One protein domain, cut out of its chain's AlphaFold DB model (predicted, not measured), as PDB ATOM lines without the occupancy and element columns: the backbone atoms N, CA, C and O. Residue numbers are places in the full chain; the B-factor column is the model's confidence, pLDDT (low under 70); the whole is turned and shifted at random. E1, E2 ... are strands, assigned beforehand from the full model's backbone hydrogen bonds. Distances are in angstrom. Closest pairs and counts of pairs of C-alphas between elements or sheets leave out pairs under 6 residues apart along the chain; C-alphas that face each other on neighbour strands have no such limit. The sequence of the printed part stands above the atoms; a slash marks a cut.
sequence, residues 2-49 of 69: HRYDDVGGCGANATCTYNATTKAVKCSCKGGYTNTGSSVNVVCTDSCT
ATOM      1  N   HIS A   2     124.345 211.022 182.779       57.69
ATOM      2  CA  HIS A   2     123.693 212.028 181.940       57.69
ATOM      3  C   HIS A   2     124.709 213.066 181.458       57.69
ATOM      4  O   HIS A   2     125.357 213.687 182.296       57.69
ATOM      5  N   ARG A   3     124.796 213.271 180.140       53.41
ATOM      6  CA  ARG A   3     125.138 214.553 179.497       53.41
ATOM      7  C   ARG A   3     124.315 214.624 178.198       53.41
ATOM      8  O   ARG A   3     124.764 214.091 177.195       53.41
ATOM      9  N   TYR A   4     122.992 214.750 178.338       50.41
ATOM     10  CA  TYR A   4     122.218 215.978 178.071       50.41
ATOM     11  C   TYR A   4     122.432 216.468 176.621       50.41
ATOM     12  O   TYR A   4     123.484 217.007 176.292       50.41
ATOM     13  N   ASP A   5     121.402 216.186 175.815       46.75
ATOM     14  CA  ASP A   5     120.982 216.812 174.556       46.75
ATOM     15  C   ASP A   5     121.850 216.596 173.299       46.75
ATOM     16  O   ASP A   5     122.831 217.287 173.043       46.75
ATOM     17  N   ASP A   6     121.480 215.582 172.512       54.62
ATOM     18  CA  ASP A   6     121.119 215.584 171.073       54.62
ATOM     19  C   ASP A   6     121.755 216.571 170.054       54.62
ATOM     20  O   ASP A   6     121.251 216.703 168.940       54.62
ATOM     21  N   VAL A   7     122.889 217.214 170.344       49.19
ATOM     22  CA  VAL A   7     123.646 218.084 169.420       49.19
ATOM     23  C   VAL A   7     125.156 217.849 169.536       49.19
ATOM     24  O   VAL A   7     125.945 218.746 169.810       49.19
ATOM     25  N   GLY A   8     125.604 216.607 169.343       54.25
ATOM     26  CA  GLY A   8     127.021 216.312 169.069       54.25
ATOM     27  C   GLY A   8     128.050 216.775 170.119       54.25
ATOM     28  O   GLY A   8     129.222 216.903 169.782       54.25
ATOM     29  N   GLY A   9     127.659 217.033 171.372       66.56
ATOM     30  CA  GLY A   9     128.584 217.389 172.456       66.56
ATOM     31  C   GLY A   9     129.061 218.848 172.498       66.56
ATOM     32  O   GLY A   9     130.013 219.134 173.222       66.56
ATOM     33  N   CYS A  10     128.426 219.772 171.768       67.62
ATOM     34  CA  CYS A  10     128.722 221.208 171.855       67.62
ATOM     35  C   CYS A  10     127.578 221.976 172.535       67.62
ATOM     36  O   CYS A  10     126.418 221.601 172.396       67.62
ATOM     37  N   GLY A  11     127.901 223.052 173.265       69.56
ATOM     38  CA  GLY A  11     126.907 223.892 173.941       69.56
ATOM     39  C   GLY A  11     125.977 224.651 172.980       69.56
ATOM     40  O   GLY A  11     126.187 224.674 171.765       69.56
ATOM     41  N   ALA A  12     124.948 225.306 173.525       70.88
ATOM     42  CA  ALA A  12     124.024 226.129 172.743       70.88
ATOM     43  C   ALA A  12     124.768 227.203 171.920       70.88
ATOM     44  O   ALA A  12     125.750 227.784 172.381       70.88
ATOM     45  N   ASN A  13     124.291 227.470 170.697       73.81
ATOM     46  CA  ASN A  13     124.909 228.391 169.722       73.81
ATOM     47  C   ASN A  13     126.288 227.962 169.185       73.81
ATOM     48  O   ASN A  13     126.989 228.763 168.562       73.81
ATOM     49  N   ALA A  14     126.658 226.691 169.363       76.06
ATOM     50  CA  ALA A  14     127.810 226.077 168.719       76.06
ATOM     51  C   ALA A  14     127.391 225.138 167.579       76.06
ATOM     52  O   ALA A  14     126.337 224.503 167.609       76.06
ATOM     53  N   THR A  15     128.260 225.020 166.586       77.62
ATOM     54  CA  THR A  15     128.211 224.038 165.510       77.62
ATOM     55  C   THR A  15     129.209 222.925 165.819       77.62
ATOM     56  O   THR A  15     130.398 223.174 166.041       77.62
ATOM     57  N   CYS A  16     128.732 221.682 165.830       77.25
ATOM     58  CA  CYS A  16     129.574 220.506 166.004       77.25
ATOM     59  C   CYS A  16     130.062 219.996 164.646       77.25
ATOM     60  O   CYS A  16     129.262 219.738 163.751       77.25
ATOM     61  N   THR A  17     131.374 219.822 164.496       76.44
ATOM     62  CA  THR A  17     131.977 219.139 163.347       76.44
ATOM     63  C   THR A  17     132.729 217.906 163.823       76.44
ATOM     64  O   THR A  17     133.642 217.996 164.643       76.44
ATOM     65  N   TYR A  18     132.372 216.740 163.291       77.75
ATOM     66  CA  TYR A  18     133.098 215.502 163.552       77.75
ATOM     67  C   TYR A  18     134.173 215.290 162.486       77.75
ATOM     68  O   TYR A  18     133.873 215.185 161.297       77.75
ATOM     69  N   ASN A  19     135.434 215.211 162.909       78.50
ATOM     70  CA  ASN A  19     136.540 214.861 162.031       78.50
ATOM     71  C   ASN A  19     136.762 213.344 162.068       78.50
ATOM     72  O   ASN A  19     137.311 212.808 163.030       78.50
ATOM     73  N   ALA A  20     136.349 212.656 161.003       79.69
ATOM     74  CA  ALA A  20     136.469 211.203 160.895       79.69
ATOM     75  C   ALA A  20     137.927 210.708 160.842       79.69
ATOM     76  O   ALA A  20     138.208 209.597 161.290       79.69
ATOM     77  N   THR A  21     138.850 211.533 160.341       80.94
ATOM     78  CA  THR A  21     140.271 211.193 160.180       80.94
ATOM     79  C   THR A  21     141.003 211.191 161.516       80.94
ATOM     80  O   THR A  21     141.740 210.258 161.821       80.94
ATOM     81  N   THR A  22     140.781 212.212 162.343       78.50
ATOM     82  CA  THR A  22     141.391 212.311 163.680       78.50
ATOM     83  C   THR A  22     140.513 211.721 164.781       78.50
ATOM     84  O   THR A  22     140.923 211.707 165.939       78.50
ATOM     85  N   LYS A  23     139.307 211.242 164.433       76.44
ATOM     86  CA  LYS A  23     138.252 210.810 165.368       76.44
ATOM     87  C   LYS A  23     137.981 211.861 166.455       76.44
ATOM     88  O   LYS A  23     137.680 211.519 167.595       76.44
ATOM     89  N   ALA A  24     138.111 213.142 166.106       75.56
ATOM     90  CA  ALA A  24     137.961 214.257 167.033       75.56
ATOM     91  C   ALA A  24     136.670 215.029 166.751       75.56
ATOM     92  O   ALA A  24     136.359 215.354 165.604       75.56
ATOM     93  N   VAL A  25     135.941 215.361 167.813       74.94
ATOM     94  CA  VAL A  25     134.804 216.281 167.761       74.94
ATOM     95  C   VAL A  25     135.329 217.697 167.960       74.94
ATOM     96  O   VAL A  25     136.004 217.978 168.950       74.94
ATOM     97  N   LYS A  26     135.044 218.588 167.013       77.06
ATOM     98  CA  LYS A  26     135.391 220.004 167.096       77.06
ATOM     99  C   LYS A  26     134.115 220.826 167.214       77.06
ATOM    100  O   LYS A  26     133.263 220.800 166.331       77.06
ATOM    101  N   CYS A  27     134.017 221.577 168.299       78.81
ATOM    102  CA  CYS A  27     132.959 222.548 168.520       78.81
ATOM    103  C   CYS A  27     133.448 223.934 168.101       78.81
ATOM    104  O   CYS A  27     134.496 224.383 168.570       78.81
ATOM    105  N   SER A  28     132.689 224.611 167.247       77.69
ATOM    106  CA  SER A  28     132.958 225.988 166.825       77.69
ATOM    107  C   SER A  28     131.714 226.829 167.053       77.69
ATOM    108  O   SER A  28     130.613 226.356 166.811       77.69
ATOM    109  N   CYS A  29     131.861 228.064 167.517       81.56
ATOM    110  CA  CYS A  29     130.706 228.937 167.693       81.56
ATOM    111  C   CYS A  29     130.111 229.368 166.353       81.56
ATOM    112  O   CYS A  29     130.834 229.504 165.363       81.56
ATOM    113  N   LYS A  30     128.785 229.542 166.322       77.38
ATOM    114  CA  LYS A  30     128.086 230.097 165.160       77.38
ATOM    115  C   LYS A  30     128.587 231.511 164.857       77.38
ATOM    116  O   LYS A  30     129.128 232.182 165.736       77.38
ATOM    117  N   GLY A  31     128.383 231.963 163.618       75.62
ATOM    118  CA  GLY A  31     128.725 233.324 163.199       75.62
ATOM    119  C   GLY A  31     128.156 234.362 164.169       75.62
ATOM    120  O   GLY A  31     126.985 234.292 164.531       75.62
ATOM    121  N   GLY A  32     129.015 235.267 164.642       76.00
ATOM    122  CA  GLY A  32     128.660 236.283 165.634       76.00
ATOM    123  C   GLY A  32     128.641 235.818 167.094       76.00
ATOM    124  O   GLY A  32     128.372 236.621 167.983       76.00
ATOM    125  N   TYR A  33     129.011 234.572 167.388       81.31
ATOM    126  CA  TYR A  33     129.296 234.126 168.748       81.31
ATOM    127  C   TYR A  33     130.793 233.862 168.930       81.31
ATOM    128  O   TYR A  33     131.440 233.216 168.107       81.31
ATOM    129  N   THR A  34     131.333 234.323 170.052       81.06
ATOM    130  CA  THR A  34     132.705 234.064 170.484       81.06
ATOM    131  C   THR A  34     132.719 232.942 171.509       81.06
ATOM    132  O   THR A  34     131.898 232.902 172.427       81.06
ATOM    133  N   ASN A  35     133.683 232.032 171.368       82.94
ATOM    134  CA  ASN A  35     133.917 231.012 172.378       82.94
ATOM    135  C   ASN A  35     134.556 231.656 173.615       82.94
ATOM    136  O   ASN A  35     135.715 232.063 173.573       82.94
ATOM    137  N   THR A  36     133.798 231.738 174.701       81.31
ATOM    138  CA  THR A  36     134.254 232.181 176.028       81.31
ATOM    139  C   THR A  36     134.506 231.003 176.972       81.31
ATOM    140  O   THR A  36     134.975 231.187 178.094       81.31
ATOM    141  N   GLY A  37     134.185 229.789 176.523       78.62
ATOM    142  CA  GLY A  37     134.376 228.552 177.262       78.62
ATOM    143  C   GLY A  37     135.760 227.937 177.066       78.62
ATOM    144  O   GLY A  37     136.732 228.585 176.684       78.62
ATOM    145  N   SER A  38     135.852 226.638 177.338       71.06
ATOM    146  CA  SER A  38     137.074 225.837 177.191       71.06
ATOM    147  C   SER A  38     137.015 224.914 175.977       71.06
ATOM    148  O   SER A  38     135.950 224.624 175.439       71.06
ATOM    149  N   SER A  39     138.163 224.360 175.585       66.88
ATOM    150  CA  SER A  39     138.306 223.437 174.445       66.88
ATOM    151  C   SER A  39     137.381 222.212 174.509       66.88
ATOM    152  O   SER A  39     137.017 221.662 173.475       66.88
ATOM    153  N   VAL A  40     137.010 221.790 175.722       66.38
ATOM    154  CA  VAL A  40     136.106 220.659 176.006       66.38
ATOM    155  C   VAL A  40     134.678 221.091 176.348       66.38
ATOM    156  O   VAL A  40     133.781 220.258 176.428       66.38
ATOM    157  N   ASN A  41     134.464 222.380 176.603       71.44
ATOM    158  CA  ASN A  41     133.177 222.939 176.988       71.44
ATOM    159  C   ASN A  41     133.039 224.295 176.304       71.44
ATOM    160  O   ASN A  41     133.348 225.341 176.875       71.44
ATOM    161  N   VAL A  42     132.697 224.241 175.021       75.38
ATOM    162  CA  VAL A  42     132.569 225.432 174.187       75.38
ATOM    163  C   VAL A  42     131.312 226.176 174.604       75.38
ATOM    164  O   VAL A  42     130.202 225.661 174.465       75.38
ATOM    165  N   VAL A  43     131.513 227.383 175.125       82.00
ATOM    166  CA  VAL A  43     130.445 228.301 175.517       82.00
ATOM    167  C   VAL A  43     130.451 229.426 174.505       82.00
ATOM    168  O   VAL A  43     131.412 230.184 174.416       82.00
ATOM    169  N   CYS A  44     129.397 229.494 173.705       80.88
ATOM    170  CA  CYS A  44     129.263 230.498 172.666       80.88
ATOM    171  C   CYS A  44     128.494 231.685 173.220       80.88
ATOM    172  O   CYS A  44     127.271 231.644 173.361       80.88
ATOM    173  N   THR A  45     129.235 232.735 173.560       82.44
ATOM    174  CA  THR A  45     128.678 234.007 174.006       82.44
ATOM    175  C   THR A  45     128.558 234.943 172.822       82.44
ATOM    176  O   THR A  45     129.388 234.946 171.918       82.44
ATOM    177  N   ASP A  46     127.494 235.722 172.832       84.00
ATOM    178  CA  ASP A  46     127.209 236.738 171.839       84.00
ATOM    179  C   ASP A  46     128.407 237.697 171.682       84.00
ATOM    180  O   ASP A  46     128.833 238.337 172.646       84.00
ATOM    181  N   SER A  47     128.994 237.768 170.486       81.44
ATOM    182  CA  SER A  47     130.156 238.632 170.253       81.44
ATOM    183  C   SER A  47     129.789 240.111 170.332       81.44
ATOM    184  O   SER A  47     130.636 240.900 170.730       81.44
ATOM    185  N   CYS A  48     128.532 240.494 170.086       81.62
ATOM    186  CA  CYS A  48     128.058 241.858 170.302       81.62
ATOM    187  C   CYS A  48     128.123 242.259 171.778       81.62
ATOM    188  O   CYS A  48     128.430 243.404 172.099       81.62
ATOM    189  N   THR A  49     127.935 241.318 172.705       81.25
ATOM    190  CA  THR A  49     128.144 241.599 174.139       81.25
ATOM    191  C   THR A  49     129.618 241.789 174.502       81.25
ATOM    192  O   THR A  49     129.939 242.387 175.528       81.25
TER     193      THR A  49
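AT A GLANCE: This is residues 2 to 49 of the 69 residues of the protein "Hypothetical protein" of Rotaria magnacalcarata (UniProt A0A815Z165). With little regular structure, this is a long two-stranded hairpin, E1 and E2, whose tip, residues 19 to 24, sticks out; a small hairpin, E3 and E4, sits at its other end. The 48 printed residues hold four named strands, E1 to E4 in order, and no named helix: all strand, with 18 residues in named elements. Both sheets are antiparallel. The whole is only just compact, close to loose, with a radius of gyration of the C-alphas of 11.0 A, spanning 34 by 26 by 16 A.

HOW THE PARTS SIT: Look first at E1, residues 14 to 19, antiparallel to E2, residues 24 to 29, at 155 degrees; N 15 and O 28 are within hydrogen-bond range at 2.7 A. In the hairpin of E3, residues 33 to 35, and E4, residues 44 to 46, find N 34 and O 45, 2.8 A. The closest C-alphas of E2 and E4, Cys 29 and Cys 44, are 5.4 A apart.

IN THESE COORDINATES: Find C-alpha 14 at (127.810, 226.077, 168.719); E1 runs 15.7 A and E2 16.4 A. E3 runs 6.7 A; E4, 6.6 A, ends at C-alpha 46, (127.209, 236.738, 171.839).

THE WHOLE: The printed part has no cut and no long link; residues 2 to 11 and 39 to 40 are under pLDDT 70.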